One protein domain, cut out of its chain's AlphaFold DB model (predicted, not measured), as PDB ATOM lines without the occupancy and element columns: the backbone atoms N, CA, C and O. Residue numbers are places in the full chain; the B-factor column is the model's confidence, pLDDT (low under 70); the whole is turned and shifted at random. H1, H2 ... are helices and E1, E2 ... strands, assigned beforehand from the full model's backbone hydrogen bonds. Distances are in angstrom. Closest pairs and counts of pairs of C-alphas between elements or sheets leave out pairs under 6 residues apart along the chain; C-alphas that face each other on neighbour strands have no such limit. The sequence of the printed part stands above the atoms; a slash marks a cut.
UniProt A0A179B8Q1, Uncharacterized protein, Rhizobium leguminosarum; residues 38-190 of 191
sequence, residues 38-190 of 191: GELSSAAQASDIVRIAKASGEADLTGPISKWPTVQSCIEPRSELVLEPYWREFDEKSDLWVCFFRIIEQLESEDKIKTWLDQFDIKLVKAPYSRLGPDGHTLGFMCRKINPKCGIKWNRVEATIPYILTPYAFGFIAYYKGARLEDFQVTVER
ATOM      1  N   GLY A  38     230.103 139.799  85.865       53.59
ATOM      2  CA  GLY A  38     229.271 138.639  86.190       53.59
ATOM      3  C   GLY A  38     229.131 138.412  87.697       53.59
ATOM      4  O   GLY A  38     228.042 138.096  88.172       53.59
ATOM      5  N   GLU A  39     230.209 138.613  88.456       54.25
ATOM      6  CA  GLU A  39     230.213 138.474  89.918       54.25
ATOM      7  C   GLU A  39     229.478 139.621  90.626       54.25
ATOM      8  O   GLU A  39     228.753 139.389  91.591       54.25
ATOM      9  N   LEU A  40     229.597 140.857  90.129       56.16
ATOM     10  CA  LEU A  40     228.855 142.003  90.665       56.16
ATOM     11  C   LEU A  40     227.352 141.883  90.391       56.16
ATOM     12  O   LEU A  40     226.541 142.167  91.274       56.16
ATOM     13  N   SER A  41     226.981 141.424  89.193       61.66
ATOM     14  CA  SER A  41     225.585 141.170  88.828       61.66
ATOM     15  C   SER A  41     224.977 140.039  89.665       61.66
ATOM     16  O   SER A  41     223.884 140.191  90.212       61.66
ATOM     17  N   SER A  42     225.704 138.933  89.863       61.94
ATOM     18  CA  SER A  42     225.215 137.807  90.668       61.94
ATOM     19  C   SER A  42     225.077 138.156  92.152       61.94
ATOM     20  O   SER A  42     224.093 137.761  92.779       61.94
ATOM     21  N   ALA A  43     225.998 138.951  92.706       64.12
ATOM     22  CA  ALA A  43     225.919 139.445  94.077       64.12
ATOM     23  C   ALA A  43     224.749 140.425  94.278       64.12
ATOM     24  O   ALA A  43     224.041 140.342  95.283       64.12
ATOM     25  N   ALA A  44     224.508 141.322  93.316       66.88
ATOM     26  CA  ALA A  44     223.367 142.236  93.349       66.88
ATOM     27  C   ALA A  44     222.029 141.481  93.269       66.88
ATOM     28  O   ALA A  44     221.144 141.726  94.089       66.88
ATOM     29  N   GLN A  45     221.909 140.500  92.369       64.62
ATOM     30  CA  GLN A  45     220.720 139.645  92.269       64.62
ATOM     31  C   GLN A  45     220.502 138.807  93.532       64.62
ATOM     32  O   GLN A  45     219.382 138.713  94.027       64.62
ATOM     33  N   ALA A  46     221.564 138.232  94.105       72.44
ATOM     34  CA  ALA A  46     221.470 137.521  95.378       72.44
ATOM     35  C   ALA A  46     220.975 138.446  96.505       72.44
ATOM     36  O   ALA A  46     220.143 138.041  97.317       72.44
ATOM     37  N   SER A  47     221.424 139.704  96.528       74.06
ATOM     38  CA  SER A  47     220.940 140.704  97.483       74.06
ATOM     39  C   SER A  47     219.456 141.036  97.290       74.06
ATOM     40  O   SER A  47     218.741 141.200  98.281       74.06
ATOM     41  N   ASP A  48     218.977 141.149  96.049       79.44
ATOM     42  CA  ASP A  48     217.564 141.430  95.771       79.44
ATOM     43  C   ASP A  48     216.659 140.231  96.100       79.44
ATOM     44  O   ASP A  48     215.624 140.423  96.741       79.44
ATOM     45  N   ILE A  49     217.096 139.003  95.801       83.25
ATOM     46  CA  ILE A  49     216.445 137.750  96.225       83.25
ATOM     47  C   ILE A  49     216.276 137.720  97.746       83.25
ATOM     48  O   ILE A  49     215.165 137.532  98.236       83.25
ATOM     49  N   VAL A  50     217.354 137.938  98.511       80.62
ATOM     50  CA  VAL A  50     217.312 137.892  99.985       80.62
ATOM     51  C   VAL A  50     216.405 138.985 100.548       80.62
ATOM     52  O   VAL A  50     215.625 138.734 101.471       80.62
ATOM     53  N   ARG A  51     216.483 140.203  99.998       84.00
ATOM     54  CA  ARG A  51     215.635 141.328 100.410       84.00
ATOM     55  C   ARG A  51     214.157 141.004 100.205       84.00
ATOM     56  O   ARG A  51     213.368 141.225 101.123       84.00
ATOM     57  N   ILE A  52     213.801 140.511  99.021       80.44
ATOM     58  CA  ILE A  52     212.414 140.223  98.658       80.44
ATOM     59  C   ILE A  52     211.901 139.031  99.462       80.44
ATOM     60  O   ILE A  52     210.900 139.183 100.149       80.44
ATOM     61  N   ALA A  53     212.640 137.923  99.530       82.31
ATOM     62  CA  ALA A  53     212.268 136.758 100.335       82.31
ATOM     63  C   ALA A  53     211.968 137.116 101.800       82.31
ATOM     64  O   ALA A  53     210.951 136.699 102.355       82.31
ATOM     65  N   LYS A  54     212.807 137.965 102.413       79.69
ATOM     66  CA  LYS A  54     212.589 138.449 103.781       79.69
ATOM     67  C   LYS A  54     211.325 139.305 103.907       79.69
ATOM     68  O   LYS A  54     210.629 139.201 104.914       79.69
ATOM     69  N   ALA A  55     211.037 140.158 102.923       76.38
ATOM     70  CA  ALA A  55     209.829 140.985 102.907       76.38
ATOM     71  C   ALA A  55     208.555 140.144 102.712       76.38
ATOM     72  O   ALA A  55     207.533 140.438 103.333       76.38
ATOM     73  N   SER A  56     208.635 139.076 101.917       68.94
ATOM     74  CA  SER A  56     207.542 138.135 101.649       68.94
ATOM     75  C   SER A  56     207.339 137.099 102.767       68.94
ATOM     76  O   SER A  56     206.388 136.323 102.714       68.94
ATOM     77  N   GLY A  57     208.205 137.084 103.789       73.25
ATOM     78  CA  GLY A  57     208.124 136.156 104.921       73.25
ATOM     79  C   GLY A  57     208.584 134.729 104.604       73.25
ATOM     80  O   GLY A  57     208.197 133.800 105.311       73.25
ATOM     81  N   GLU A  58     209.387 134.544 103.557       78.25
ATOM     82  CA  GLU A  58     209.971 133.248 103.211       78.25
ATOM     83  C   GLU A  58     211.134 132.888 104.149       78.25
ATOM     84  O   GLU A  58     211.780 133.751 104.751       78.25
ATOM     85  N   ALA A  59     211.383 131.583 104.286       73.94
ATOM     86  CA  ALA A  59     212.484 131.053 105.084       73.94
ATOM     87  C   ALA A  59     213.859 131.448 104.508       73.94
ATOM     88  O   ALA A  59     213.964 131.958 103.393       73.94
ATOM     89  N   ASP A  60     214.926 131.206 105.273       80.06
ATOM     90  CA  ASP A  60     216.299 131.478 104.837       80.06
ATOM     91  C   ASP A  60     216.624 130.764 103.509       80.06
ATOM     92  O   ASP A  60     216.636 129.536 103.431       80.06
ATOM     93  N   LEU A  61     216.901 131.549 102.463       85.94
ATOM     94  CA  LEU A  61     217.213 131.063 101.118       85.94
ATOM     95  C   LEU A  61     218.717 130.877 100.874       85.94
ATOM     96  O   LEU A  61     219.114 130.600  99.744       85.94
ATOM     97  N   THR A  62     219.573 131.008 101.892       85.50
ATOM     98  CA  THR A  62     221.037 130.930 101.734       85.50
ATOM     99  C   THR A  62     221.488 129.635 101.043       85.50
ATOM    100  O   THR A  62     222.318 129.672 100.129       85.50
ATOM    101  N   GLY A  63     220.915 128.489 101.429       88.56
ATOM    102  CA  GLY A  63     221.191 127.193 100.794       88.56
ATOM    103  C   GLY A  63     220.777 127.162  99.314       88.56
ATOM    104  O   GLY A  63     221.643 126.999  98.454       88.56
ATOM    105  N   PRO A  64     219.489 127.382  98.997       90.56
ATOM    106  CA  PRO A  64     218.983 127.454  97.624       90.56
ATOM    107  C   PRO A  64     219.706 128.469  96.730       90.56
ATOM    108  O   PRO A  64     220.005 128.161  95.582       90.56
ATOM    109  N   ILE A  65     220.069 129.653  97.233       91.38
ATOM    110  CA  ILE A  65     220.847 130.652  96.474       91.38
ATOM    111  C   ILE A  65     222.232 130.114  96.111       91.38
ATOM    112  O   ILE A  65     222.710 130.351  95.003       91.38
ATOM    113  N   SER A  66     222.867 129.380  97.027       89.88
ATOM    114  CA  SER A  66     224.171 128.756  96.782       89.88
ATOM    115  C   SER A  66     224.068 127.589  95.793       89.88
ATOM    116  O   SER A  66     224.962 127.409  94.968       89.88
ATOM    117  N   LYS A  67     222.974 126.813  95.856       92.25
ATOM    118  CA  LYS A  67     222.661 125.720  94.916       92.25
ATOM    119  C   LYS A  67     222.357 126.259  93.512       92.25
ATOM    120  O   LYS A  67     222.801 125.672  92.529       92.25
ATOM    121  N   TRP A  68     221.668 127.398  93.433       93.19
ATOM    122  CA  TRP A  68     221.209 128.033  92.197       93.19
ATOM    123  C   TRP A  68     221.746 129.475  92.061       93.19
ATOM    124  O   TRP A  68     220.996 130.454  92.203       93.19
ATOM    125  N   PRO A  69     223.059 129.645  91.814       89.81
ATOM    126  CA  PRO A  69     223.718 130.953  91.870       89.81
ATOM    127  C   PRO A  69     223.364 131.882  90.702       89.81
ATOM    128  O   PRO A  69     223.495 133.099  90.828       89.81
ATOM    129  N   THR A  70     222.911 131.337  89.571       91.62
ATOM    130  CA  THR A  70     222.569 132.100  88.360       91.62
ATOM    131  C   THR A  70     221.296 131.570  87.723       91.62
ATOM    132  O   THR A  70     220.883 130.438  87.968       91.62
ATOM    133  N   VAL A  71     220.681 132.357  86.844       92.00
ATOM    134  CA  VAL A  71     219.543 131.873  86.054       92.00
ATOM    135  C   VAL A  71     219.914 130.646  85.216       92.00
ATOM    136  O   VAL A  71     219.144 129.699  85.193       92.00
ATOM    137  N   GLN A  72     221.121 130.579  84.637       93.38
ATOM    138  CA  GLN A  72     221.585 129.410  83.876       93.38
ATOM    139  C   GLN A  72     221.656 128.141  84.725       93.38
ATOM    140  O   GLN A  72     221.374 127.066  84.207       93.38
ATOM    141  N   SER A  73     221.995 128.250  86.015       94.44
ATOM    142  CA  SER A  73     221.990 127.081  86.900       94.44
ATOM    143  C   SER A  73     220.591 126.480  87.057       94.44
ATOM    144  O   SER A  73     220.480 125.281  87.252       94.44
ATOM    145  N   CYS A  74     219.536 127.282  86.892       93.81
ATOM    146  CA  CYS A  74     218.143 126.853  86.994       93.81
ATOM    147  C   CYS A  74     217.567 126.240  85.713       93.81
ATOM    148  O   CYS A  74     216.418 125.794  85.745       93.81
ATOM    149  N   ILE A  75     218.298 126.263  84.592       94.62
ATOM    150  CA  ILE A  75     217.784 125.845  83.282       94.62
ATOM    151  C   ILE A  75     218.236 124.422  82.948       94.62
ATOM    152  O   ILE A  75     219.396 124.075  83.157       94.62
ATOM    153  N   GLU A  76     217.338 123.615  82.381       93.50
ATOM    154  CA  GLU A  76     217.650 122.291  81.832       93.50
ATOM    155  C   GLU A  76     218.665 122.422  80.671       93.50
ATOM    156  O   GLU A  76     218.326 122.971  79.617       93.50
ATOM    157  N   PRO A  77     219.907 121.912  80.809       90.12
ATOM    158  CA  PRO A  77     220.976 122.163  79.836       90.12
ATOM    159  C   PRO A  77     220.713 121.629  78.425       90.12
ATOM    160  O   PRO A  77     221.353 122.073  77.473       90.12
ATOM    161  N   ARG A  78     219.833 120.629  78.289       91.00
ATOM    162  CA  ARG A  78     219.509 119.980  77.007       91.00
ATOM    163  C   ARG A  78     218.139 120.371  76.459       91.00
ATOM    164  O   ARG A  78     217.691 119.765  75.489       91.00
ATOM    165  N   SER A  79     217.483 121.337  77.089       89.12
ATOM    166  CA  SER A  79     216.190 121.838  76.652       89.12
ATOM    167  C   SER A  79     216.289 122.526  75.290       89.12
ATOM    168  O   SER A  79     217.203 123.311  75.039       89.12
ATOM    169  N   GLU A  80     215.298 122.281  74.437       89.44
ATOM    170  CA  GLU A  80     215.053 123.075  73.225       89.44
ATOM    171  C   GLU A  80     214.159 124.300  73.505       89.44
ATOM    172  O   GLU A  80     214.055 125.203  72.674       89.44
ATOM    173  N   LEU A  81     213.519 124.348  74.677       89.44
ATOM    174  CA  LEU A  81     212.691 125.455  75.144       89.44
ATOM    175  C   LEU A  81     213.542 126.535  75.823       89.44
ATOM    176  O   LEU A  81     214.493 126.256  76.565       89.44
ATOM    177  N   VAL A  82     213.162 127.793  75.607       91.00
ATOM    178  CA  VAL A  82     213.844 128.951  76.188       91.00
ATOM    179  C   VAL A  82     213.594 128.987  77.690       91.00
ATOM    180  O   VAL A  82     212.442 129.038  78.118       91.00
ATOM    181  N   LEU A  83     214.682 129.019  78.471       91.88
ATOM    182  CA  LEU A  83     214.655 129.062  79.936       91.88
ATOM    183  C   LEU A  83     213.753 127.964  80.537       91.88
ATOM    184  O   LEU A  83     212.969 128.248  81.441       91.88
ATOM    185  N   GLU A  84     213.819 126.727  80.026       91.56
ATOM    186  CA  GLU A  84     213.134 125.590  80.659       91.56
ATOM    187  C   GLU A  84     213.691 125.349  82.060       91.56
ATOM    188  O   GLU A  84     214.875 125.034  82.182       91.56
ATOM    189  N   PRO A  85     212.870 125.459  83.118       90.56
ATOM    190  CA  PRO A  85     213.326 125.159  84.465       90.56
ATOM    191  C   PRO A  85     213.812 123.715  84.572       90.56
ATOM    192  O   PRO A  85     213.220 122.807  83.987       90.56
ATOM    193  N   TYR A  86     214.842 123.471  85.380       91.38
ATOM    194  CA  TYR A  86     215.354 122.126  85.629       91.38
ATOM    195  C   TYR A  86     214.437 121.343  86.591       91.38
ATOM    196  O   TYR A  86     214.813 120.946  87.692       91.38
ATOM    197  N   TRP A  87     213.196 121.104  86.155       85.75
ATOM    198  CA  TRP A  87     212.060 120.634  86.955       85.75
ATOM    199  C   TRP A  87     212.348 119.425  87.847       85.75
ATOM    200  O   TRP A  87     211.740 119.260  88.904       85.75
ATOM    201  N   ARG A  88     213.231 118.534  87.391       86.12
ATOM    202  CA  ARG A  88     213.530 117.249  88.035       86.12
ATOM    203  C   ARG A  88     214.541 117.340  89.176       86.12
ATOM    204  O   ARG A  88     214.674 116.334  89.883       86.12
ATOM    205  N   GLU A  89     215.205 118.485  89.324       90.19
ATOM    206  CA  GLU A  89     216.257 118.762  90.313       90.19
ATOM    207  C   GLU A  89     215.800 119.705  91.438       90.19
ATOM    208  O   GLU A  89     216.550 119.971  92.379       90.19
ATOM    209  N   PHE A  90     214.566 120.209  91.356       87.50
ATOM    210  CA  PHE A  90     213.949 120.954  92.448       87.50
ATOM    211  C   PHE A  90     213.502 119.985  93.545       87.50
ATOM    212  O   PHE A  90     212.657 119.114  93.309       87.50
ATOM    213  N   ASP A  91     214.068 120.151  94.738       85.12
ATOM    214  CA  ASP A  91     213.811 119.298  95.901       85.12
ATOM    215  C   ASP A  91     212.956 120.011  96.959       85.12
ATOM    216  O   ASP A  91     212.283 119.367  97.753       85.12
ATOM    217  N   GLU A  92     212.907 121.342  96.949       84.88
ATOM    218  CA  GLU A  92     212.173 122.132  97.941       84.88
ATOM    219  C   GLU A  92     211.363 123.259  97.288       84.88
ATOM    220  O   GLU A  92     211.675 123.727  96.189       84.88
ATOM    221  N   LYS A  93     210.346 123.777  97.995       83.19
ATOM    222  CA  LYS A  93     209.683 125.045  97.627       83.19
ATOM    223  C   LYS A  93     210.696 126.179  97.412       83.19
ATOM    224  O   LYS A  93     210.500 127.034  96.552       83.19
ATOM    225  N   SER A  94     211.761 126.192  98.201       86.44
ATOM    226  CA  SER A  94     212.803 127.216  98.199       86.44
ATOM    227  C   SER A  94     213.642 127.207  96.902       86.44
ATOM    228  O   SER A  94     213.958 128.275  96.378       86.44
ATOM    229  N   ASP A  95     213.894 126.026  96.316       89.56
ATOM    230  CA  ASP A  95     214.508 125.868  94.987       89.56
ATOM    231  C   ASP A  95     213.644 126.525  93.906       89.56
ATOM    232  O   ASP A  95     214.124 127.318  93.091       89.56
ATOM    233  N   LEU A  96     212.339 126.233  93.934       86.44
ATOM    234  CA  LEU A  96     211.373 126.840  93.025       86.44
ATOM    235  C   LEU A  96     211.331 128.361  93.210       86.44
ATOM    236  O   LEU A  96     211.298 129.097  92.228       86.44
ATOM    237  N   TRP A  97     211.370 128.845  94.450       88.19
ATOM    238  CA  TRP A  97     211.384 130.277  94.729       88.19
ATOM    239  C   TRP A  97     212.575 130.964  94.062       88.19
ATOM    240  O   TRP A  97     212.385 131.875  93.257       88.19
ATOM    241  N   VAL A  98     213.797 130.496  94.333       91.06
ATOM    242  CA  VAL A  98     215.020 131.109  93.788       91.06
ATOM    243  C   VAL A  98     215.045 131.035  92.267       91.06
ATOM    244  O   VAL A  98     215.324 132.036  91.605       91.06
ATOM    245  N   CYS A  99     214.730 129.876  91.690       91.19
ATOM    246  CA  CYS A  99     214.842 129.707  90.250       91.19
ATOM    247  C   CYS A  99     213.794 130.488  89.467       91.19
ATOM    248  O   CYS A  99     214.134 131.131  88.471       91.19
ATOM    249  N   PHE A 100     212.544 130.504  89.924       88.75
ATOM    250  CA  PHE A 100     211.525 131.301  89.255       88.75
ATOM    251  C   PHE A 100     211.755 132.792  89.447       88.75
ATOM    252  O   PHE A 100     211.587 133.523  88.478       88.75
ATOM    253  N   PHE A 101     212.214 133.245  90.618       89.31
ATOM    254  CA  PHE A 101     212.595 134.644  90.801       89.31
ATOM    255  C   PHE A 101     213.579 135.091  89.714       89.31
ATOM    256  O   PHE A 101     213.326 136.066  89.013       89.31
ATOM    257  N   ARG A 102     214.669 134.338  89.521       90.56
ATOM    258  CA  ARG A 102     215.722 134.677  88.550       90.56
ATOM    259  C   ARG A 102     215.221 134.681  87.109       90.56
ATOM    260  O   ARG A 102     215.579 135.564  86.335       90.56
ATOM    261  N   ILE A 103     214.396 133.701  86.741       90.38
ATOM    262  CA  ILE A 103     213.804 133.625  85.399       90.38
ATOM    263  C   ILE A 103     212.884 134.827  85.159       90.38
ATOM    264  O   ILE A 103     212.969 135.481  84.125       90.38
ATOM    265  N   ILE A 104     212.027 135.141  86.127       86.44
ATOM    266  CA  ILE A 104     211.048 136.228  86.044       86.44
ATOM    267  C   ILE A 104     211.730 137.600  86.046       86.44
ATOM    268  O   ILE A 104     211.331 138.489  85.291       86.44
ATOM    269  N   GLU A 105     212.811 137.755  86.804       86.06
ATOM    270  CA  GLU A 105     213.681 138.925  86.747       86.06
ATOM    271  C   GLU A 105     214.325 139.083  85.361       86.06
ATOM    272  O   GLU A 105     214.225 140.158  84.777       86.06
ATOM    273  N   GLN A 106     214.894 138.017  84.779       88.12
ATOM    274  CA  GLN A 106     215.496 138.056  83.436       88.12
ATOM    275  C   GLN A 106     214.475 138.360  82.327       88.12
ATOM    276  O   GLN A 106     214.824 138.918  81.283       88.12
ATOM    277  N   LEU A 107     213.217 137.963  82.513       87.00
ATOM    278  CA  LEU A 107     212.167 138.219  81.536       87.00
ATOM    279  C   LEU A 107     211.697 139.676  81.558       87.00
ATOM    280  O   LEU A 107     211.246 140.136  80.525       87.00
ATOM    281  N   GLU A 108     211.830 140.431  82.650       81.94
ATOM    282  CA  GLU A 108     211.615 141.896  82.726       81.94
ATOM    283  C   GLU A 108     210.218 142.444  82.322       81.94
ATOM    284  O   GLU A 108     209.967 143.636  82.500       81.94
ATOM    285  N   SER A 109     209.298 141.649  81.754       78.62
ATOM    286  CA  SER A 109     207.970 142.117  81.324       78.62
ATOM    287  C   SER A 109     206.894 141.025  81.293       78.62
ATOM    288  O   SER A 109     207.176 139.856  81.029       78.62
ATOM    289  N   GLU A 110     205.629 141.426  81.488       77.88
ATOM    290  CA  GLU A 110     204.463 140.525  81.420       77.88
ATOM    291  C   GLU A 110     204.379 139.790  80.072       77.88
ATOM    292  O   GLU A 110     204.143 138.584  80.050       77.88
ATOM    293  N   ASP A 111     204.629 140.472  78.949       82.88
ATOM    294  CA  ASP A 111     204.550 139.867  77.611       82.88
ATOM    295  C   ASP A 111     205.617 138.789  77.385       82.88
ATOM    296  O   ASP A 111     205.332 137.728  76.816       82.88
ATOM    297  N   LYS A 112     206.846 139.028  77.865       87.12
ATOM    298  CA  LYS A 112     207.929 138.039  77.804       87.12
ATOM    299  C   LYS A 112     207.621 136.847  78.714       87.12
ATOM    300  O   LYS A 112     207.812 135.711  78.292       87.12
ATOM    301  N   ILE A 113     207.067 137.082  79.908       83.75
ATOM    302  CA  ILE A 113     206.613 136.017  80.818       83.75
ATOM    303  C   ILE A 113     205.505 135.184  80.181       83.75
ATOM    304  O   ILE A 113     205.553 133.959  80.221       83.75
ATOM    305  N   LYS A 114     204.527 135.828  79.549       83.25
ATOM    306  CA  LYS A 114     203.413 135.146  78.890       83.25
ATOM    307  C   LYS A 114     203.894 134.273  77.730       83.25
ATOM    308  O   LYS A 114     203.553 133.099  77.677       83.25
ATOM    309  N   THR A 115     204.762 134.821  76.879       88.56
ATOM    310  CA  THR A 115     205.398 134.081  75.777       88.56
ATOM    311  C   THR A 115     206.216 132.898  76.294       88.56
ATOM    312  O   THR A 115     206.176 131.811  75.723       88.56
ATOM    313  N   TRP A 116     206.948 133.093  77.394       89.56
ATOM    314  CA  TRP A 116     207.729 132.033  78.018       89.56
ATOM    315  C   TRP A 116     206.839 130.902  78.551       89.56
ATOM    316  O   TRP A 116     207.131 129.738  78.276       89.56
ATOM    317  N   LEU A 117     205.736 131.227  79.236       83.50
ATOM    318  CA  LEU A 117     204.768 130.255  79.761       83.50
ATOM    319  C   LEU A 117     204.039 129.474  78.653       83.50
ATOM    320  O   LEU A 117     203.797 128.274  78.813       83.50
ATOM    321  N   ASP A 118     203.737 130.116  77.521       85.94
ATOM    322  CA  ASP A 118     203.034 129.487  76.396       85.94
ATOM    323  C   ASP A 118     203.804 128.277  75.825       85.94
ATOM    324  O   ASP A 118     203.183 127.315  75.372       85.94
ATOM    325  N   GLN A 119     205.141 128.250  75.927       88.06
ATOM    326  CA  GLN A 119     205.971 127.095  75.534       88.06
ATOM    327  C   GLN A 119     205.567 125.800  76.268       88.06
ATOM    328  O   GLN A 119     205.638 124.691  75.722       88.06
ATOM    329  N   PHE A 120     205.096 125.942  77.508       82.75
ATOM    330  CA  PHE A 120     204.726 124.842  78.395       82.75
ATOM    331  C   PHE A 120     203.218 124.523  78.361       82.75
ATOM    332  O   PHE A 120     202.739 123.727  79.171       82.75
ATOM    333  N   ASP A 121     202.467 125.126  77.430       79.50
ATOM    334  CA  ASP A 121     200.994 125.152  77.393       79.50
ATOM    335  C   ASP A 121     200.378 125.729  78.678       79.50
ATOM    336  O   ASP A 121     199.306 125.315  79.135       79.50
ATOM    337  N   ILE A 122     201.073 126.687  79.292       75.50
ATOM    338  CA  ILE A 122     200.680 127.286  80.558       75.50
ATOM    339  C   ILE A 122     200.143 128.689  80.305       75.50
ATOM    340  O   ILE A 122     200.797 129.527  79.698       75.50
ATOM    341  N   LYS A 123     198.950 128.967  80.834       72.25
ATOM    342  CA  LYS A 123     198.350 130.299  80.750       72.25
ATOM    343  C   LYS A 123     198.632 131.097  82.006       72.25
ATOM    344  O   LYS A 123     198.434 130.612  83.119       72.25
ATOM    345  N   LEU A 124     198.987 132.353  81.791       70.06
ATOM    346  CA  LEU A 124     199.009 133.360  82.830       70.06
ATOM    347  C   LEU A 124     197.578 133.660  83.304       70.06
ATOM    348  O   LEU A 124     196.728 134.079  82.513       70.06
ATOM    349  N   VAL A 125     197.308 133.458  84.588       65.69
ATOM    350  CA  VAL A 125     196.023 133.758  85.222       65.69
ATOM    351  C   VAL A 125     196.149 135.066  85.990       65.69
ATOM    352  O   VAL A 125     196.950 135.165  86.915       65.69
ATOM    353  N   LYS A 126     195.321 136.057  85.641       59.16
ATOM    354  CA  LYS A 126     195.162 137.274  86.447       59.16
ATOM    355  C   LYS A 126     194.213 136.967  87.602       59.16
ATOM    356  O   LYS A 126     193.023 136.750  87.378       59.16
ATOM    357  N   ALA A 127     194.728 136.913  88.829       52.62
ATOM    358  CA  ALA A 127     193.884 136.751  90.009       52.62
ATOM    359  C   ALA A 127     193.270 138.107  90.419       52.62
ATOM    360  O   ALA A 127     193.982 139.110  90.431       52.62
ATOM    361  N   PRO A 128     191.979 138.161  90.800       47.12
ATOM    362  CA  PRO A 128     191.331 139.393  91.262       47.12
ATOM    363  C   PRO A 128     191.805 139.841  92.657       47.12
ATOM    364  O   PRO A 128     191.487 140.941  93.094       47.12
ATOM    365  N   TYR A 129     192.562 138.996  93.366       46.34
ATOM    366  CA  TYR A 129     193.095 139.277  94.695       46.34
ATOM    367  C   TYR A 129     194.456 139.982  94.610       46.34
ATOM    368  O   TYR A 129     195.475 139.406  94.984       46.34
ATOM    369  N   SER A 130     194.498 141.237  94.156       46.31
ATOM    370  CA  SER A 130     195.640 142.095  94.486       46.31
ATOM    371  C   SER A 130     195.341 142.768  95.832       46.31
ATOM    372  O   SER A 130     194.376 143.510  95.994       46.31
ATOM    373  N   ARG A 131     196.149 142.478  96.858       45.09
ATOM    374  CA  ARG A 131     196.178 143.287  98.091       45.09
ATOM    375  C   ARG A 131     196.948 144.603  97.892       45.09
ATOM    376  O   ARG A 131     197.185 145.316  98.861       45.09
ATOM    377  N   LEU A 132     197.383 144.916  96.669       44.84
ATOM    378  CA  LEU A 132     198.391 145.933  96.391       44.84
ATOM    379  C   LEU A 132     198.068 146.673  95.090       44.84
ATOM    380  O   LEU A 132     198.189 146.081  94.025       44.84
ATOM    381  N   GLY A 133     197.719 147.958  95.220       42.97
ATOM    382  CA  GLY A 133     197.857 149.031  94.221       42.97
ATOM    383  C   GLY A 133     197.224 148.859  92.823       42.97
ATOM    384  O   GLY A 133     196.857 147.766  92.409       42.97
ATOM    385  N   PRO A 134     197.104 149.954  92.050       40.66
ATOM    386  CA  PRO A 134     196.560 149.922  90.686       40.66
ATOM    387  C   PRO A 134     197.449 149.181  89.667       40.66
ATOM    388  O   PRO A 134     196.924 148.699  88.668       40.66
ATOM    389  N   ASP A 135     198.750 149.031  89.945       47.31
ATOM    390  CA  ASP A 135     199.734 148.397  89.044       47.31
ATOM    391  C   ASP A 135     200.128 146.965  89.475       47.31
ATOM    392  O   ASP A 135     201.017 146.343  88.895       47.31
ATOM    393  N   GLY A 136     199.503 146.427  90.530       47.97
ATOM    394  CA  GLY A 136     199.797 145.087  91.040       47.97
ATOM    395  C   GLY A 136     199.079 143.998  90.242       47.97
ATOM    396  O   GLY A 136     197.851 143.899  90.282       47.97
ATOM    397  N   HIS A 137     199.833 143.128  89.567       50.22
ATOM    398  CA  HIS A 137     199.293 141.961  88.866       50.22
ATOM    399  C   HIS A 137     199.802 140.664  89.484       50.22
ATOM    400  O   HIS A 137     200.999 140.419  89.548       50.22
ATOM    401  N   THR A 138     198.889 139.790  89.899       51.44
ATOM    402  CA  THR A 138     199.254 138.424  90.268       51.44
ATOM    403  C   THR A 138     199.442 137.603  89.003       51.44
ATOM    404  O   THR A 138     198.474 137.316  88.299       51.44
ATOM    405  N   LEU A 139     200.690 137.232  88.727       53.72
ATOM    406  CA  LEU A 139     201.071 136.346  87.634       53.72
ATOM    407  C   LEU A 139     200.993 134.884  88.079       53.72
ATOM    408  O   LEU A 139     202.010 134.245  88.305       53.72
ATOM    409  N   GLY A 140     199.776 134.362  88.224       53.62
ATOM    410  CA  GLY A 140     199.578 132.972  88.617       53.62
ATOM    411  C   GLY A 140     199.723 132.038  87.424       53.62
ATOM    412  O   GLY A 140     199.112 132.263  86.378       53.62
ATOM    413  N   PHE A 141     200.460 130.949  87.587       63.41
ATOM    414  CA  PHE A 141     200.313 129.800  86.709       63.41
ATOM    415  C   PHE A 141     200.107 128.540  87.533       63.41
ATOM    416  O   PHE A 141     200.396 128.532  88.720       63.41
ATOM    417  N   MET A 142     199.530 127.508  86.926       61.69
ATOM    418  CA  MET A 142     199.261 126.242  87.596       61.69
ATOM    419  C   MET A 142     199.835 125.134  86.739       61.69
ATOM    420  O   MET A 142     199.271 124.824  85.687       61.69
ATOM    421  N   CYS A 143     200.923 124.515  87.192       66.75
ATOM    422  CA  CYS A 143     201.301 123.242  86.609       66.75
ATOM    423  C   CYS A 143     200.677 122.075  87.358       66.75
ATOM    424  O   CYS A 143     201.006 121.823  88.512       66.75
ATOM    425  N   ARG A 144     199.770 121.371  86.678       64.19
ATOM    426  CA  ARG A 144     199.104 120.181  87.207       64.19
ATOM    427  C   ARG A 144     200.041 118.982  87.114       64.19
ATOM    428  O   ARG A 144     200.717 118.826  86.103       64.19
ATOM    429  N   LYS A 145     199.968 118.055  88.073       62.50
ATOM    430  CA  LYS A 145     200.700 116.765  88.059       62.50
ATOM    431  C   LYS A 145     200.587 115.978  86.744       62.50
ATOM    432  O   LYS A 145     201.498 115.239  86.393       62.50
ATOM    433  N   ILE A 146     199.467 116.122  86.035       66.12
ATOM    434  CA  ILE A 146     199.209 115.438  84.760       66.12
ATOM    435  C   ILE A 146     199.777 116.165  83.534       66.12
ATOM    436  O   ILE A 146     199.708 115.610  82.444       66.12
ATOM    437  N   ASN A 147     200.287 117.394  83.673       68.38
ATOM    438  CA  ASN A 147     200.912 118.095  82.558       68.38
ATOM    439  C   ASN A 147     202.325 117.515  82.350       68.38
ATOM    440  O   ASN A 147     203.196 117.747  83.189       68.38
ATOM    441  N   PRO A 148     202.582 116.788  81.246       69.94
ATOM    442  CA  PRO A 148     203.883 116.168  81.010       69.94
ATOM    443  C   PRO A 148     205.008 117.193  80.802       69.94
ATOM    444  O   PRO A 148     206.175 116.821  80.905       69.94
ATOM    445  N   LYS A 149     204.675 118.462  80.520       75.25
ATOM    446  CA  LYS A 149     205.642 119.532  80.253       75.25
ATOM    447  C   LYS A 149     206.248 120.159  81.511       75.25
ATOM    448  O   LYS A 149     207.307 120.763  81.407       75.25
ATOM    449  N   CYS A 150     205.652 119.986  82.694       73.75
ATOM    450  CA  CYS A 150     206.353 120.292  83.946       73.75
ATOM    451  C   CYS A 150     206.733 118.981  84.607       73.75
ATOM    452  O   CYS A 150     205.973 118.401  85.385       73.75
ATOM    453  N   GLY A 151     207.930 118.505  84.282       75.56
ATOM    454  CA  GLY A 151     208.482 117.254  84.794       75.56
ATOM    455  C   GLY A 151     208.844 117.287  86.284       75.56
ATOM    456  O   GLY A 151     209.829 116.655  86.661       75.56
ATOM    457  N   ILE A 152     208.101 118.025  87.116       75.19
ATOM    458  CA  ILE A 152     208.343 118.169  88.552       75.19
ATOM    459  C   ILE A 152     208.127 116.820  89.233       75.19
ATOM    460  O   ILE A 152     207.082 116.175  89.094       75.19
ATOM    461  N   LYS A 153     209.109 116.407  90.033       77.06
ATOM    462  CA  LYS A 153     208.970 115.267  90.940       77.06
ATOM    463  C   LYS A 153     208.222 115.721  92.193       77.06
ATOM    464  O   LYS A 153     208.826 116.002  93.221       77.06
ATOM    465  N   TRP A 154     206.894 115.791  92.110       69.50
ATOM    466  CA  TRP A 154     206.019 116.276  93.194       69.50
ATOM    467  C   TRP A 154     206.184 115.545  94.532       69.50
ATOM    468  O   TRP A 154     205.857 116.083  95.578       69.50
ATOM    469  N   ASN A 155     206.696 114.316  94.515       67.31
ATOM    470  CA  ASN A 155     207.010 113.551  95.718       67.31
ATOM    471  C   ASN A 155     208.302 113.997  96.423       67.31
ATOM    472  O   ASN A 155     208.552 113.533  97.533       67.31
ATOM    473  N   ARG A 156     209.135 114.813  95.769       71.25
ATOM    474  CA  ARG A 156     210.379 115.357  96.326       71.25
ATOM    475  C   ARG A 156     210.212 116.773  96.838       71.25
ATOM    476  O   ARG A 156     210.708 117.038  97.916       71.25
ATOM    477  N   VAL A 157     209.485 117.617  96.103       69.25
ATOM    478  CA  VAL A 157     209.262 119.018  96.480       69.25
ATOM    479  C   VAL A 157     208.539 119.089  97.826       69.25
ATOM    480  O   VAL A 157     207.336 118.830  97.913       69.25
ATOM    481  N   GLU A 158     209.267 119.449  98.880       61.53
ATOM    482  CA  GLU A 158     208.675 119.694 100.191       61.53
ATOM    483  C   GLU A 158     207.951 121.052 100.199       61.53
ATOM    484  O   GLU A 158     208.536 122.096  99.893       61.53
ATOM    485  N   ALA A 159     206.650 121.030 100.508       59.47
ATOM    486  CA  ALA A 159     205.769 122.194 100.528       59.47
ATOM    487  C   ALA A 159     205.029 122.303 101.865       59.47
ATOM    488  O   ALA A 159     204.597 121.298 102.435       59.47
ATOM    489  N   THR A 160     204.837 123.536 102.328       50.19
ATOM    490  CA  THR A 160     204.101 123.882 103.546       50.19
ATOM    491  C   THR A 160     202.849 124.677 103.153       50.19
ATOM    492  O   THR A 160     203.000 125.774 102.624       50.19
ATOM    493  N   ILE A 161     201.649 124.130 103.446       51.59
ATOM    494  CA  ILE A 161     200.285 124.738 103.579       51.59
ATOM    495  C   ILE A 161     199.183 123.997 102.756       51.59
ATOM    496  O   ILE A 161     199.454 123.580 101.631       51.59
ATOM    497  N   PRO A 162     197.942 123.818 103.295       42.09
ATOM    498  CA  PRO A 162     196.938 122.877 102.786       42.09
ATOM    499  C   PRO A 162     195.713 123.553 102.127       42.09
ATOM    500  O   PRO A 162     195.033 124.364 102.757       42.09
ATOM    501  N   TYR A 163     195.345 123.135 100.912       43.09
ATOM    502  CA  TYR A 163     194.003 123.341 100.347       43.09
ATOM    503  C   TYR A 163     193.495 122.032  99.721       43.09
ATOM    504  O   TYR A 163     194.173 121.389  98.934       43.09
ATOM    505  N   ILE A 164     192.289 121.621 100.120       44.97
ATOM    506  CA  ILE A 164     191.811 120.221 100.083       44.97
ATOM    507  C   ILE A 164     191.276 119.767  98.704       44.97
ATOM    508  O   ILE A 164     190.906 118.608  98.540       44.97
ATOM    509  N   LEU A 165     191.188 120.642  97.694       48.31
ATOM    510  CA  LEU A 165     190.354 120.365  96.507       48.31
ATOM    511  C   LEU A 165     191.010 120.608  95.139       48.31
ATOM    512  O   LEU A 165     190.326 120.489  94.120       48.31
ATOM    513  N   THR A 166     192.308 120.894  95.074       46.09
ATOM    514  CA  THR A 166     193.006 121.147  93.804       46.09
ATOM    515  C   THR A 166     194.042 120.059  93.519       46.09
ATOM    516  O   THR A 166     194.865 119.756  94.379       46.09
ATOM    517  N   PRO A 167     194.055 119.440  92.320       50.59
ATOM    518  CA  PRO A 167     195.156 118.562  91.937       50.59
ATOM    519  C   PRO A 167     196.436 119.402  91.874       50.59
ATOM    520  O   PRO A 167     196.481 120.321  91.061       50.59
ATOM    521  N   TYR A 168     197.415 119.086  92.734       56.09
ATOM    522  CA  TYR A 168     198.746 119.704  92.885       56.09
ATOM    523  C   TYR A 168     199.043 120.867  91.933       56.09
ATOM    524  O   TYR A 168     199.221 120.661  90.726       56.09
ATOM    525  N   ALA A 169     199.135 122.070  92.496       60.06
ATOM    526  CA  ALA A 169     199.428 123.300  91.782       60.06
ATOM    527  C   ALA A 169     200.726 123.929  92.308       60.06
ATOM    528  O   ALA A 169     200.868 124.171  93.505       60.06
ATOM    529  N   PHE A 170     201.658 124.217  91.399       68.88
ATOM    530  CA  PHE A 170     202.701 125.225  91.605       68.88
ATOM    531  C   PHE A 170     202.262 126.501  90.907       68.88
ATOM    532  O   PHE A 170     201.859 126.424  89.745       68.88
ATOM    533  N   GLY A 171     202.417 127.630  91.586       70.69
ATOM    534  CA  GLY A 171     202.309 128.959  91.007       70.69
ATOM    535  C   GLY A 171     203.253 129.932  91.692       70.69
ATOM    536  O   GLY A 171     203.733 129.678  92.795       70.69
ATOM    537  N   PHE A 172     203.508 131.057  91.039       73.81
ATOM    538  CA  PHE A 172     204.154 132.192  91.674       73.81
ATOM    539  C   PHE A 172     203.260 133.424  91.595       73.81
ATOM    540  O   PHE A 172     202.231 133.437  90.924       73.81
ATOM    541  N   ILE A 173     203.651 134.461  92.315       72.38
ATOM    542  CA  ILE A 173     203.064 135.788  92.275       72.38
ATOM    543  C   ILE A 173     204.243 136.748  92.207       72.38
ATOM    544  O   ILE A 173     205.101 136.705  93.078       72.38
ATOM    545  N   ALA A 174     204.306 137.578  91.172       74.81
ATOM    546  CA  ALA A 174     205.389 138.531  90.957       74.81
ATOM    547  C   ALA A 174     204.811 139.945  90.883       74.81
ATOM    548  O   ALA A 174     203.840 140.167  90.164       74.81
ATOM    549  N   TYR A 175     205.408 140.892  91.599       73.94
ATOM    550  CA  TYR A 175     204.962 142.281  91.651       73.94
ATOM    551  C   TYR A 175     206.028 143.205  91.080       73.94
ATOM    552  O   TYR A 175     207.161 143.211  91.555       73.94
ATOM    553  N   TYR A 176     205.650 144.025  90.103       70.69
ATOM    554  CA  TYR A 176     206.567 144.943  89.435       70.69
ATOM    555  C   TYR A 176     206.271 146.402  89.776       70.69
ATOM    556  O   TYR A 176     205.118 146.810  89.910       70.69
ATOM    557  N   LYS A 177     207.330 147.210  89.848       70.50
ATOM    558  CA  LYS A 177     207.271 148.672  89.831       70.50
ATOM    559  C   LYS A 177     208.115 149.178  88.663       70.50
ATOM    560  O   LYS A 177     209.343 149.225  88.734       70.50
ATOM    561  N   GLY A 178     207.454 149.541  87.564       70.00
ATOM    562  CA  GLY A 178     208.141 149.759  86.288       70.00
ATOM    563  C   GLY A 178     208.745 148.447  85.782       70.00
ATOM    564  O   GLY A 178     208.029 147.460  85.668       70.00
ATOM    565  N   ALA A 179     210.055 148.424  85.521       68.81
ATOM    566  CA  ALA A 179     210.777 147.216  85.104       68.81
ATOM    567  C   ALA A 179     211.371 146.400  86.274       68.81
ATOM    568  O   ALA A 179     211.986 145.364  86.046       68.81
ATOM    569  N   ARG A 180     211.229 146.860  87.527       72.81
ATOM    570  CA  ARG A 180     211.851 146.219  88.694       72.81
ATOM    571  C   ARG A 180     210.870 145.300  89.418       72.81
ATOM    572  O   ARG A 180     209.762 145.730  89.731       72.81
ATOM    573  N   LEU A 181     211.302 144.079  89.730       77.19
ATOM    574  CA  LEU A 181     210.583 143.151  90.604       77.19
ATOM    575  C   LEU A 181     210.727 143.607  92.071       77.19
ATOM    576  O   LEU A 181     211.839 143.803  92.563       77.19
ATOM    577  N   GLU A 182     209.609 143.827  92.758       77.12
ATOM    578  CA  GLU A 182     209.555 144.362  94.129       77.12
ATOM    579  C   GLU A 182     209.072 143.338  95.161       77.12
ATOM    580  O   GLU A 182     209.444 143.437  96.329       77.12
ATOM    581  N   ASP A 183     208.266 142.362  94.747       76.69
ATOM    582  CA  ASP A 183     207.823 141.258  95.600       76.69
ATOM    583  C   ASP A 183     207.630 139.988  94.755       76.69
ATOM    584  O   ASP A 183     207.297 140.057  93.565       76.69
ATOM    585  N   PHE A 184     207.879 138.830  95.360       78.62
ATOM    586  CA  PHE A 184     207.786 137.527  94.724       78.62
ATOM    587  C   PHE A 184     207.374 136.458  95.738       78.62
ATOM    588  O   PHE A 184     208.003 136.278  96.778       78.62
ATOM    589  N   GLN A 185     206.322 135.713  95.424       75.00
ATOM    590  CA  GLN A 185     205.833 134.620  96.256       75.00
ATOM    591  C   GLN A 185     205.701 133.364  95.419       75.00
ATOM    592  O   GLN A 185     205.305 133.420  94.260       75.00
ATOM    593  N   VAL A 186     205.977 132.223  96.035       74.50
ATOM    594  CA  VAL A 186     205.708 130.914  95.450       74.50
ATOM    595  C   VAL A 186     204.649 130.217  96.282       74.50
ATOM    596  O   VAL A 186     204.747 130.143  97.505       74.50
ATOM    597  N   THR A 187     203.656 129.656  95.608       69.62
ATOM    598  CA  THR A 187     202.617 128.816  96.197       69.62
ATOM    599  C   THR A 187     202.757 127.399  95.660       69.62
ATOM    600  O   THR A 187     202.790 127.196  94.445       69.62
ATOM    601  N   VAL A 188     202.829 126.422  96.565       65.62
ATOM    602  CA  VAL A 188     202.882 124.991  96.240       65.62
ATOM    603  C   VAL A 188     201.844 124.281  97.095       65.62
ATOM    604  O   VAL A 188     201.913 124.363  98.318       65.62
ATOM    605  N   GLU A 189     200.889 123.602  96.467       56.53
ATOM    606  CA  GLU A 189     199.863 122.818  97.166       56.53
ATOM    607  C   GLU A 189     200.225 121.324  97.146       56.53
ATOM    608  O   GLU A 189     200.507 120.769  96.080       56.53
ATOM    609  N   ARG A 190     200.214 120.672  98.320       48.75
ATOM    610  CA  ARG A 190     200.404 119.220  98.510       48.75
ATOM    611  C   ARG A 190     199.061 118.572  98.898       48.75
ATOM    612  O   ARG A 190     198.266 119.240  99.554       48.75
TER     613      ARG A 190
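What this domain is: This is residues 38 to 190 of the 191 residues of an uncharacterized protein of Rhizobium leguminosarum (UniProt A0A179B8Q1). Helix H3 packs on the long hairpin E1 E2 to form the core, while H1 packs with its later residues 48 to 55 on strand E2 and H2 packs near the beginning of H3. H4 follows H3 after a sharp turn, and two long stretches without a named element, residues 68 to 92 and 119 to 168, run round the core. The 153 printed residues hold four named helices, then two antiparallel strands, in the order H1 H2 H3 H4 E1 E2; the class is mixed, with 66 residues in named elements, under half. The whole is compact, with a radius of gyration of the C-alphas of 14.7 A and spans of 40 by 38 by 30 A.

Where its parts are: H1, residues 38 to 55, begins with C-alpha 38 at (229.271, 138.639, 86.190) and is 25.7 A long. H2 is residues 62 to 67, H3 residues 93 to 107, 20.9 A, and H4 residues 110 to 118. E1, residues 169 to 177, is 26.6 A long. E2, residues 180 to 188, is 24.2 A long, bends by 52 degrees at residue 183 and ends with C-alpha 188 at (202.882, 124.991, 96.240).

How they stand to each other: H1 and H3 only just touch, with 3 pairs of C-alphas within 8 A, the closest Ile 49 and Val 98 at 7.2 A. The closest C-alphas of H1 and E2 are Ile 52 and Asp 183, 5.6 A apart. H2 touches H3, closest at the C-alphas of Pro 64 and Asp 95, 5.4 A. The closest C-alphas of H3 and E2 are Trp 97 and Val 186, 5.8 A. H4 is close to H3 but not clearly touching, closest at the C-alphas of Leu 107 and Ile 113, 6.0 A. E1 and E2 form a hairpin, with N 173 and O 185 within hydrogen-bond range at 2.8 A. In H1, H2, H3 and H4 every O i to N i+4 pair is within range.

The domain as a whole: The farthest C-alphas, Leu 40 and Leu 165, are 44.5 A apart. The printed part has no cut; the links H2 to H3 and H4 to E1 are long. Mean pLDDT of the printed part is 74.0, with 54 residues under 70, among them 125 to 148 and 157 to 170.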